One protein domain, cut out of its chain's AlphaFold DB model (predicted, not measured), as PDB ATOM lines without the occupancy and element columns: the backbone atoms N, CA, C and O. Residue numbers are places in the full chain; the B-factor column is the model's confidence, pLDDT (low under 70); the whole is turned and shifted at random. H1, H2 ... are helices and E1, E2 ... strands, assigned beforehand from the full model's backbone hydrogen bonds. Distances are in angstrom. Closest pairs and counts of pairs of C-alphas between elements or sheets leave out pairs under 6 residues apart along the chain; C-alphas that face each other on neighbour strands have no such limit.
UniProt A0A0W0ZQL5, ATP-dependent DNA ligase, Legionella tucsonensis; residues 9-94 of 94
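What this domain is: This is residues 9 to 94 of the 94 residues of the protein "ATP-dependent DNA ligase" of Legionella tucsonensis (UniProt A0A0W0ZQL5). A twisted sheet of three strands, E1, E2 and E3, has the short helix H1 beside its strands, near E1 and E2; after E3 the chain leads away from the sheet through H2 to H3, and residues 87 to 94, of which 87 to 92 belong to H3, stick out. The printed part has 86 residues, with three named helices and three named strands in the order H1 E1 E2 E3 H2 H3; its class is mixed, helices and strands, and the whole is loose, with a radius of gyration of the C-alphas of 16.9 A and spans of 46 by 38 by 21 A. The sheet E1 E2 E3 is an antiparallel meander, each strand the neighbour of the one before.

Where its parts are: Find C-alpha 17 at (120.286, 87.523, 64.976), where H1, residues 17 to 23, begins. Next come E1, residues 25 to 31, 19.9 A; E2, 36 to 47, 31.1 A, which bends by 50 degrees at residue 44; and E3, 50 to 57, 23.2 A. H2 is residues 69 to 72; H3, 83 to 92, runs 14.5 A to C-alpha 92 at (138.996, 63.611, 89.585).

How they stand to each other: Look at hairpin E1 and E2: N 28 and O 39 are 2.9 A apart. In hairpin E2 and E3, N 42 and O 54 are 2.9 A apart. H1 is on the sheet at a height of 5.9 A; its closest C-alphas to E1 are Ala 20 and Leu 26, 5.2 A. H2 and H3 are apart, and neither is on the sheet. In H1 and H3 every O i to N i+4 pair is within hydrogen-bond range; H2 is too short for one.

The domain as a whole: The farthest C-alphas, Lys 14 and Glu 92, are 48.6 A apart. The printed part has no cut; E3 to H2 is a long link. Residue 94 is under pLDDT 70.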
ATOM      1  N   GLU A   9     117.260  78.836  63.258       93.44
ATOM      2  CA  GLU A   9     116.944  79.807  62.216       93.44
ATOM      3  C   GLU A   9     116.016  80.872  62.785       93.44
ATOM      4  O   GLU A   9     115.142  80.576  63.597       93.44
ATOM      5  N   LEU A  10     116.198  82.130  62.390       93.94
ATOM      6  CA  LEU A  10     115.223  83.156  62.740       93.94
ATOM      7  C   LEU A  10     113.947  82.938  61.936       93.94
ATOM      8  O   LEU A  10     113.994  82.770  60.724       93.94
ATOM      9  N   ILE A  11     112.804  83.030  62.612       92.44
ATOM     10  CA  ILE A  11     111.495  83.006  61.949       92.44
ATOM     11  C   ILE A  11     111.265  84.326  61.183       92.44
ATOM     12  O   ILE A  11     110.514  84.375  60.213       92.44
ATOM     13  N   GLU A  12     111.932  85.412  61.587       85.75
ATOM     14  CA  GLU A  12     111.902  86.701  60.887       85.75
ATOM     15  C   GLU A  12     113.060  86.826  59.882       85.75
ATOM     16  O   GLU A  12     114.163  87.239  60.239       85.75
ATOM     17  N   GLU A  13     112.796  86.552  58.601       73.81
ATOM     18  CA  GLU A  13     113.817  86.537  57.534       73.81
ATOM     19  C   GLU A  13     114.538  87.882  57.313       73.81
ATOM     20  O   GLU A  13     115.683  87.930  56.869       73.81
ATOM     21  N   LYS A  14     113.888  89.011  57.623       79.31
ATOM     22  CA  LYS A  14     114.416  90.362  57.334       79.31
ATOM     23  C   LYS A  14     115.373  90.901  58.399       79.31
ATOM     24  O   LYS A  14     115.803  92.056  58.313       79.31
ATOM     25  N   LYS A  15     115.681  90.118  59.433       85.00
ATOM     26  CA  LYS A  15     116.435  90.574  60.603       85.00
ATOM     27  C   LYS A  15     117.605  89.641  60.868       85.00
ATOM     28  O   LYS A  15     117.461  88.430  60.839       85.00
ATOM     29  N   SER A  16     118.776  90.202  61.162       91.38
ATOM     30  CA  SER A  16     119.902  89.398  61.642       91.38
ATOM     31  C   SER A  16     119.731  89.059  63.123       91.38
ATOM     32  O   SER A  16     119.167  89.850  63.885       91.38
ATOM     33  N   MET A  17     120.299  87.931  63.562       90.94
ATOM     34  CA  MET A  17     120.286  87.523  64.976       90.94
ATOM     35  C   MET A  17     120.835  88.621  65.893       90.94
ATOM     36  O   MET A  17     120.225  88.969  66.901       90.94
ATOM     37  N   LYS A  18     121.927  89.273  65.482       93.19
ATOM     38  CA  LYS A  18     122.520  90.395  66.222       93.19
ATOM     39  C   LYS A  18     121.543  91.561  66.414       93.19
ATOM     40  O   LYS A  18     121.509  92.161  67.486       93.19
ATOM     41  N   LYS A  19     120.745  91.890  65.392       92.75
ATOM     42  CA  LYS A  19     119.733  92.950  65.480       92.75
ATOM     43  C   LYS A  19     118.566  92.523  66.377       92.75
ATOM     44  O   LYS A  19     118.110  93.324  67.185       92.75
ATOM     45  N   ALA A  20     118.130  91.267  66.290       92.75
ATOM     46  CA  ALA A  20     117.060  90.717  67.123       92.75
ATOM     47  C   ALA A  20     117.411  90.694  68.619       92.75
ATOM     48  O   ALA A  20     116.633  91.174  69.442       92.75
ATOM     49  N   LEU A  21     118.629  90.262  68.956       91.81
ATOM     50  CA  LEU A  21     119.156  90.318  70.322       91.81
ATOM     51  C   LEU A  21     119.250  91.756  70.843       91.81
ATOM     52  O   LEU A  21     118.818  92.037  71.959       91.81
ATOM     53  N   LYS A  22     119.762  92.691  70.027       91.56
ATOM     54  CA  LYS A  22     119.866  94.104  70.423       91.56
ATOM     55  C   LYS A  22     118.500  94.705  70.754       91.56
ATOM     56  O   LYS A  22     118.375  95.411  71.751       91.56
ATOM     57  N   GLU A  23     117.496  94.413  69.935       91.94
ATOM     58  CA  GLU A  23     116.123  94.891  70.128       91.94
ATOM     59  C   GLU A  23     115.406  94.222  71.309       91.94
ATOM     60  O   GLU A  23     114.373  94.719  71.741       91.94
ATOM     61  N   GLY A  24     115.956  93.144  71.877       93.06
ATOM     62  CA  GLY A  24     115.356  92.481  73.034       93.06
ATOM     63  C   GLY A  24     114.191  91.564  72.670       93.06
ATOM     64  O   GLY A  24     113.404  91.209  73.540       93.06
ATOM     65  N   THR A  25     114.010  91.215  71.396       92.62
ATOM     66  CA  THR A  25     112.916  90.343  70.947       92.62
ATOM     67  C   THR A  25     113.349  89.558  69.718       92.62
ATOM     68  O   THR A  25     113.767  90.136  68.706       92.62
ATOM     69  N   LEU A  26     113.229  88.234  69.809       94.44
ATOM     70  CA  LEU A  26     113.526  87.309  68.723       94.44
ATOM     71  C   LEU A  26     112.583  86.108  68.735       94.44
ATOM     72  O   LEU A  26     112.186  85.617  69.791       94.44
ATOM     73  N   LYS A  27     112.273  85.620  67.535       94.94
ATOM     74  CA  LYS A  27     111.587  84.353  67.295       94.94
ATOM     75  C   LYS A  27     112.486  83.480  66.439       94.94
ATOM     76  O   LYS A  27     112.983  83.941  65.409       94.94
ATOM     77  N   PHE A  28     112.706  82.247  66.859       94.81
ATOM     78  CA  PHE A  28     113.611  81.328  66.185       94.81
ATOM     79  C   PHE A  28     113.074  79.904  66.228       94.81
ATOM     80  O   PHE A  28     112.328  79.544  67.132       94.81
ATOM     81  N   PHE A  29     113.441  79.114  65.231       94.56
ATOM     82  CA  PHE A  29     113.113  77.705  65.119       94.56
ATOM     83  C   PHE A  29     114.345  76.869  65.457       94.56
ATOM     84  O   PHE A  29     115.440  77.186  64.996       94.56
ATOM     85  N   LEU A  30     114.168  75.823  66.263       94.38
ATOM     86  CA  LEU A  30     115.196  74.837  66.597       94.38
ATOM     87  C   LEU A  30     114.917  73.519  65.871       94.38
ATOM     88  O   LEU A  30     113.787  73.022  65.888       94.38
ATOM     89  N   HIS A  31     115.953  72.943  65.264       88.44
ATOM     90  CA  HIS A  31     115.843  71.741  64.423       88.44
ATOM     91  C   HIS A  31     116.143  70.415  65.165       88.44
ATOM     92  O   HIS A  31     115.990  69.333  64.596       88.44
ATOM     93  N   GLU A  32     116.505  70.468  66.450       83.56
ATOM     94  CA  GLU A  32     117.320  69.433  67.117       83.56
ATOM     95  C   GLU A  32     116.591  68.498  68.084       83.56
ATOM     96  O   GLU A  32     115.453  68.701  68.464       83.56
ATOM     97  N   GLU A  33     117.209  67.380  68.456       73.31
ATOM     98  CA  GLU A  33     116.486  66.183  68.902       73.31
ATOM     99  C   GLU A  33     115.720  66.277  70.237       73.31
ATOM    100  O   GLU A  33     114.771  65.504  70.446       73.31
ATOM    101  N   LYS A  34     116.115  67.168  71.153       89.56
ATOM    102  CA  LYS A  34     115.455  67.282  72.465       89.56
ATOM    103  C   LYS A  34     114.476  68.434  72.526       89.56
ATOM    104  O   LYS A  34     113.366  68.236  73.026       89.56
ATOM    105  N   ILE A  35     114.860  69.596  72.007       91.81
ATOM    106  CA  ILE A  35     113.963  70.736  71.835       91.81
ATOM    107  C   ILE A  35     113.834  71.104  70.353       91.81
ATOM    108  O   ILE A  35     114.788  71.511  69.698       91.81
ATOM    109  N   LYS A  36     112.607  70.974  69.830       92.00
ATOM    110  CA  LYS A  36     112.249  71.289  68.440       92.00
ATOM    111  C   LYS A  36     111.184  72.354  68.372       92.00
ATOM    112  O   LYS A  36     110.326  72.441  69.251       92.00
ATOM    113  N   GLY A  37     111.182  73.072  67.261       93.12
ATOM    114  CA  GLY A  37     110.127  74.008  66.922       93.12
ATOM    115  C   GLY A  37     110.493  75.455  67.202       93.12
ATOM    116  O   GLY A  37     111.617  75.800  67.558       93.12
ATOM    117  N   GLY A  38     109.496  76.303  67.027       94.75
ATOM    118  CA  GLY A  38     109.515  77.719  67.289       94.75
ATOM    119  C   GLY A  38     109.558  78.033  68.777       94.75
ATOM    120  O   GLY A  38     108.784  77.507  69.584       94.75
ATOM    121  N   TYR A  39     110.434  78.965  69.107       95.06
ATOM    122  CA  TYR A  39     110.552  79.629  70.387       95.06
ATOM    123  C   TYR A  39     110.558  81.130  70.159       95.06
ATOM    124  O   TYR A  39     110.940  81.637  69.100       95.06
ATOM    125  N   ALA A  40     110.137  81.850  71.181       94.81
ATOM    126  CA  ALA A  40     110.218  83.290  71.211       94.81
ATOM    127  C   ALA A  40     110.806  83.730  72.541       94.81
ATOM    128  O   ALA A  40     110.537  83.141  73.588       94.81
ATOM    129  N   MET A  41     111.662  84.740  72.470       95.81
ATOM    130  CA  MET A  41     112.407  85.234  73.610       95.81
ATOM    131  C   MET A  41     112.323  86.753  73.645       95.81
ATOM    132  O   MET A  41     112.604  87.422  72.645       95.81
ATOM    133  N   THR A  42     111.944  87.281  74.805       95.00
ATOM    134  CA  THR A  42     111.736  88.712  75.026       95.00
ATOM    135  C   THR A  42     112.476  89.157  76.278       95.00
ATOM    136  O   THR A  42     112.364  88.531  77.333       95.00
ATOM    137  N   ARG A  43     113.227  90.252  76.168       95.00
ATOM    138  CA  ARG A  43     113.906  90.900  77.289       95.00
ATOM    139  C   ARG A  43     112.896  91.750  78.050       95.00
ATOM    140  O   ARG A  43     112.287  92.647  77.474       95.00
ATOM    141  N   THR A  44     112.710  91.465  79.333       90.88
ATOM    142  CA  THR A  44     111.742  92.158  80.197       90.88
ATOM    143  C   THR A  44     112.386  93.265  81.019       90.88
ATOM    144  O   THR A  44     111.733  94.268  81.302       90.88
ATOM    145  N   LYS A  45     113.667  93.115  81.378       85.75
ATOM    146  CA  LYS A  45     114.461  94.146  82.056       85.75
ATOM    147  C   LYS A  45     115.885  94.186  81.527       85.75
ATOM    148  O   LYS A  45     116.452  93.156  81.159       85.75
ATOM    149  N   GLN A  46     116.451  95.386  81.528       82.81
ATOM    150  CA  GLN A  46     117.847  95.642  81.208       82.81
ATOM    151  C   GLN A  46     118.379  96.685  82.196       82.81
ATOM    152  O   GLN A  46     118.046  97.865  82.103       82.81
ATOM    153  N   GLU A  47     119.177  96.232  83.156       83.06
ATOM    154  CA  GLU A  47     119.977  97.075  84.046       83.06
ATOM    155  C   GLU A  47     121.458  96.965  83.649       83.06
ATOM    156  O   GLU A  47     121.816  96.124  82.827       83.06
ATOM    157  N   LYS A  48     122.328  97.834  84.189       74.38
ATOM    158  CA  LYS A  48     123.730  97.976  83.734       74.38
ATOM    159  C   LYS A  48     124.496  96.650  83.630       74.38
ATOM    160  O   LYS A  48     125.237  96.488  82.667       74.38
ATOM    161  N   ASP A  49     124.262  95.727  84.562       82.06
ATOM    162  CA  ASP A  49     124.977  94.446  84.646       82.06
ATOM    163  C   ASP A  49     124.049  93.221  84.591       82.06
ATOM    164  O   ASP A  49     124.513  92.087  84.696       82.06
ATOM    165  N   THR A  50     122.732  93.418  84.443       83.50
ATOM    166  CA  THR A  50     121.772  92.307  84.408       83.50
ATOM    167  C   THR A  50     120.739  92.474  83.303       83.50
ATOM    168  O   THR A  50     120.075  93.503  83.164       83.50
ATOM    169  N   GLU A  51     120.567  91.415  82.517       90.25
ATOM    170  CA  GLU A  51     119.473  91.295  81.564       90.25
ATOM    171  C   GLU A  51     118.549  90.163  81.999       90.25
ATOM    172  O   GLU A  51     118.999  89.052  82.280       90.25
ATOM    173  N   GLN A  52     117.245  90.431  82.036       93.94
ATOM    174  CA  GLN A  52     116.238  89.408  82.293       93.94
ATOM    175  C   GLN A  52     115.495  89.090  81.007       93.94
ATOM    176  O   GLN A  52     114.902  89.971  80.378       93.94
ATOM    177  N   TRP A  53     115.513  87.815  80.640       95.44
ATOM    178  CA  TRP A  53     114.866  87.296  79.449       95.44
ATOM    179  C   TRP A  53     113.817  86.266  79.837       95.44
ATOM    180  O   TRP A  53     114.022  85.454  80.737       95.44
ATOM    181  N   VAL A  54     112.694  86.297  79.132       95.94
ATOM    182  CA  VAL A  54     111.669  85.259  79.195       95.94
ATOM    183  C   VAL A  54     111.655  84.557  77.850       95.94
ATOM    184  O   VAL A  54     111.602  85.214  76.811       95.94
ATOM    185  N   ILE A  55     111.702  83.229  77.880       95.31
ATOM    186  CA  ILE A  55     111.566  82.371  76.707       95.31
ATOM    187  C   ILE A  55     110.257  81.591  76.803       95.31
ATOM    188  O   ILE A  55     109.887  81.105  77.870       95.31
ATOM    189  N   PHE A  56     109.554  81.475  75.686       93.06
ATOM    190  CA  PHE A  56     108.313  80.725  75.575       93.06
ATOM    191  C   PHE A  56     108.327  79.869  74.313       93.06
ATOM    192  O   PHE A  56     108.859  80.263  73.270       93.06
ATOM    193  N   LYS A  57     107.747  78.672  74.423       92.81
ATOM    194  CA  LYS A  57     107.515  77.786  73.284       92.81
ATOM    195  C   LYS A  57     106.375  78.369  72.454       92.81
ATOM    196  O   LYS A  57     105.333  78.718  73.003       92.81
ATOM    197  N   LEU A  58     106.581  78.500  71.147       92.81
ATOM    198  CA  LEU A  58     105.509  78.889  70.238       92.81
ATOM    199  C   LEU A  58     104.551  77.717  70.039       92.81
ATOM    200  O   LEU A  58     104.981  76.560  70.026       92.81
ATOM    201  N   ASP A  59     103.274  78.044  69.874       89.19
ATOM    202  CA  ASP A  59     102.249  77.089  69.474       89.19
ATOM    203  C   ASP A  59     102.483  76.705  68.006       89.19
ATOM    204  O   ASP A  59     102.293  77.509  67.092       89.19
ATOM    205  N   ASP A  60     103.029  75.511  67.804       86.75
ATOM    206  CA  ASP A  60     103.366  74.953  66.503       86.75
ATOM    207  C   ASP A  60     103.227  73.429  66.525       86.75
ATOM    208  O   ASP A  60     103.001  72.816  67.565       86.75
ATOM    209  N   ASN A  61     103.436  72.795  65.374       83.81
ATOM    210  CA  ASN A  61     103.294  71.344  65.221       83.81
ATOM    211  C   ASN A  61     104.270  70.511  66.079       83.81
ATOM    212  O   ASN A  61     104.132  69.291  66.137       83.81
ATOM    213  N   GLN A  62     105.288  71.125  66.692       81.94
ATOM    214  CA  GLN A  62     106.233  70.461  67.595       81.94
ATOM    215  C   GLN A  62     105.901  70.706  69.075       81.94
ATOM    216  O   GLN A  62     106.483  70.039  69.941       81.94
ATOM    217  N   ALA A  63     104.988  71.638  69.369       80.31
ATOM    218  CA  ALA A  63     104.508  71.928  70.707       80.31
ATOM    219  C   ALA A  63     103.669  70.757  71.224       80.31
ATOM    220  O   ALA A  63     102.633  70.400  70.672       80.31
ATOM    221  N   ASP A  64     104.144  70.148  72.304       79.31
ATOM    222  CA  ASP A  64     103.469  69.041  72.962       79.31
ATOM    223  C   ASP A  64     103.575  69.246  74.471       79.31
ATOM    224  O   ASP A  64     104.666  69.180  75.043       79.31
ATOM    225  N   ALA A  65     102.435  69.524  75.104       76.69
ATOM    226  CA  ALA A  65     102.342  69.803  76.533       76.69
ATOM    227  C   ALA A  65     102.742  68.604  77.413       76.69
ATOM    228  O   ALA A  65     103.037  68.787  78.592       76.69
ATOM    229  N   TRP A  66     102.776  67.391  76.854       79.81
ATOM    230  CA  TRP A  66     103.161  66.175  77.570       79.81
ATOM    231  C   TRP A  66     104.665  65.893  77.499       79.81
ATOM    232  O   TRP A  66     105.174  65.059  78.252       79.81
ATOM    233  N   LYS A  67     105.411  66.586  76.629       82.25
ATOM    234  CA  LYS A  67     106.863  66.406  76.535       82.25
ATOM    235  C   LYS A  67     107.566  67.048  77.727       82.25
ATOM    236  O   LYS A  67     107.573  68.263  77.888       82.25
ATOM    237  N   ASN A  68     108.275  66.222  78.491       85.56
ATOM    238  CA  ASN A  68     109.239  66.661  79.496       85.56
ATOM    239  C   ASN A  68     110.642  66.114  79.163       85.56
ATOM    240  O   ASN A  68     111.081  65.129  79.767       85.56
ATOM    241  N   PRO A  69     111.353  66.716  78.189       88.81
ATOM    242  CA  PRO A  69     112.652  66.217  77.740       88.81
ATOM    243  C   PRO A  69     113.720  66.272  78.836       88.81
ATOM    244  O   PRO A  69     114.662  65.487  78.797       88.81
ATOM    245  N   VAL A  70     113.569  67.143  79.841       90.38
ATOM    246  CA  VAL A  70     114.482  67.200  80.994       90.38
ATOM    247  C   VAL A  70     114.451  65.882  81.772       90.38
ATOM    248  O   VAL A  70     115.495  65.399  82.197       90.38
ATOM    249  N   SER A  71     113.273  65.263  81.903       91.50
ATOM    250  CA  SER A  71     113.122  63.964  82.561       91.50
ATOM    251  C   SER A  71     113.405  62.785  81.629       91.50
ATOM    252  O   SER A  71     114.034  61.820  82.053       91.50
ATOM    253  N   THR A  72     112.948  62.834  80.374       91.19
ATOM    254  CA  THR A  72     113.028  61.678  79.461       91.19
ATOM    255  C   THR A  72     114.345  61.585  78.693       91.19
ATOM    256  O   THR A  72     114.704  60.503  78.232       91.19
ATOM    257  N   LYS A  73     115.082  62.693  78.550       92.25
ATOM    258  CA  LYS A  73     116.371  62.771  77.847       92.25
ATOM    259  C   LYS A  73     117.425  63.552  78.666       92.25
ATOM    260  O   LYS A  73     117.958  64.551  78.173       92.25
ATOM    261  N   PRO A  74     117.771  63.134  79.900       95.44
ATOM    262  CA  PRO A  74     118.618  63.919  80.810       95.44
ATOM    263  C   PRO A  74     120.105  63.981  80.418       95.44
ATOM    264  O   PRO A  74     120.808  64.908  80.809       95.44
ATOM    265  N   ASN A  75     120.596  63.024  79.631       96.00
ATOM    266  CA  ASN A  75     122.033  62.835  79.411       96.00
ATOM    267  C   ASN A  75     122.614  63.711  78.294       96.00
ATOM    268  O   ASN A  75     121.903  64.144  77.397       96.00
ATOM    269  N   SER A  76     123.923  63.938  78.306       95.25
ATOM    270  CA  SER A  76     124.670  64.694  77.291       95.25
ATOM    271  C   SER A  76     124.462  64.156  75.868       95.25
ATOM    272  O   SER A  76     124.590  62.953  75.650       95.25
ATOM    273  N   VAL A  77     124.233  65.034  74.882       94.75
ATOM    274  CA  VAL A  77     124.142  64.624  73.461       94.75
ATOM    275  C   VAL A  77     125.495  64.259  72.856       94.75
ATOM    276  O   VAL A  77     125.551  63.470  71.924       94.75
ATOM    277  N   LEU A  78     126.590  64.806  73.388       94.06
ATOM    278  CA  LEU A  78     127.930  64.546  72.851       94.06
ATOM    279  C   LEU A  78     128.561  63.275  73.410       94.06
ATOM    280  O   LEU A  78     129.350  62.627  72.736       94.06
ATOM    281  N   THR A  79     128.261  62.956  74.666       94.81
ATOM    282  CA  THR A  79     128.990  61.920  75.411       94.81
ATOM    283  C   THR A  79     128.089  60.860  76.027       94.81
ATOM    284  O   THR A  79     128.599  59.893  76.574       94.81
ATOM    285  N   GLY A  80     126.765  61.037  76.007       94.56
ATOM    286  CA  GLY A  80     125.819  60.120  76.652       94.56
ATOM    287  C   GLY A  80     125.845  60.129  78.187       94.56
ATOM    288  O   GLY A  80     125.006  59.476  78.802       94.56
ATOM    289  N   ARG A  81     126.760  60.889  78.805       96.19
ATOM    290  CA  ARG A  81     126.940  60.973  80.262       96.19
ATOM    291  C   ARG A  81     125.853  61.790  80.949       96.19
ATOM    292  O   ARG A  81     125.374  62.786  80.400       96.19
ATOM    293  N   SER A  82     125.526  61.407  82.170       96.00
ATOM    294  CA  SER A  82     124.694  62.149  83.118       96.00
ATOM    295  C   SER A  82     125.431  63.351  83.733       96.00
ATOM    296  O   SER A  82     126.635  63.541  83.546       96.00
ATOM    297  N   LEU A  83     124.690  64.195  84.461       94.31
ATOM    298  CA  LEU A  83     125.252  65.325  85.213       94.31
ATOM    299  C   LEU A  83     126.211  64.842  86.307       94.31
ATOM    300  O   LEU A  83     127.292  65.407  86.445       94.31
ATOM    301  N   ASP A  84     125.839  63.778  87.021       94.94
ATOM    302  CA  ASP A  84     126.626  63.228  88.128       94.94
ATOM    303  C   ASP A  84     127.955  62.634  87.651       94.94
ATOM    304  O   ASP A  84     128.993  62.870  88.267       94.94
ATOM    305  N   GLU A  85     127.951  61.913  86.527       95.06
ATOM    306  CA  GLU A  85     129.180  61.380  85.924       95.06
ATOM    307  C   GLU A  85     130.134  62.505  85.511       95.06
ATOM    308  O   GLU A  85     131.325  62.436  85.800       95.06
ATOM    309  N   ILE A  86     129.611  63.573  84.896       94.75
ATOM    310  CA  ILE A  86     130.424  64.733  84.502       94.75
ATOM    311  C   ILE A  86     131.008  65.431  85.735       94.75
ATOM    312  O   ILE A  86     132.195  65.742  85.748       94.75
ATOM    313  N   ALA A  87     130.203  65.642  86.779       94.00
ATOM    314  CA  ALA A  87     130.659  66.283  88.009       94.00
ATOM    315  C   ALA A  87     131.707  65.445  88.760       94.00
ATOM    316  O   ALA A  87     132.594  65.997  89.409       94.00
ATOM    317  N   LYS A  88     131.606  64.112  88.695       94.62
ATOM    318  CA  LYS A  88     132.593  63.207  89.289       94.62
ATOM    319  C   LYS A  88     133.930  63.282  88.553       94.62
ATOM    320  O   LYS A  88     134.954  63.432  89.205       94.62
ATOM    321  N   GLU A  89     133.911  63.230  87.223       91.44
ATOM    322  CA  GLU A  89     135.133  63.352  86.422       91.44
ATOM    323  C   GLU A  89     135.817  64.716  86.591       91.44
ATOM    324  O   GLU A  89     137.039  64.766  86.661       91.44
ATOM    325  N   GLU A  90     135.074  65.828  86.671       89.81
ATOM    326  CA  GLU A  90     135.684  67.152  86.904       89.81
ATOM    327  C   GLU A  90     136.471  67.187  88.222       89.81
ATOM    328  O   GLU A  90     137.593  67.679  88.239       89.81
ATOM    329  N   LYS A  91     135.941  66.577  89.290       86.12
ATOM    330  CA  LYS A  91     136.630  66.476  90.587       86.12
ATOM    331  C   LYS A  91     137.841  65.546  90.581       86.12
ATOM    332  O   LYS A  91     138.715  65.707  91.418       86.12
ATOM    333  N   GLU A  92     137.859  64.533  89.718       82.44
ATOM    334  CA  GLU A  92     138.996  63.611  89.585       82.44
ATOM    335  C   GLU A  92     140.141  64.213  88.750       82.44
ATOM    336  O   GLU A  92     141.268  63.729  88.829       82.44
ATOM    337  N   ASN A  93     139.853  65.251  87.958       79.06
ATOM    338  CA  ASN A  93     140.825  65.961  87.123       79.06
ATOM    339  C   ASN A  93     141.384  67.251  87.772       79.06
ATOM    340  O   ASN A  93     142.267  67.872  87.174       79.06
ATOM    341  N   GLU A  94     140.874  67.656  88.943       63.22
ATOM    342  CA  GLU A  94     141.443  68.704  89.821       63.22
ATOM    343  C   GLU A  94     142.502  68.133  90.777       63.22
ATOM    344  O   GLU A  94     143.522  68.831  90.990       63.22
TER     345      GLU A  94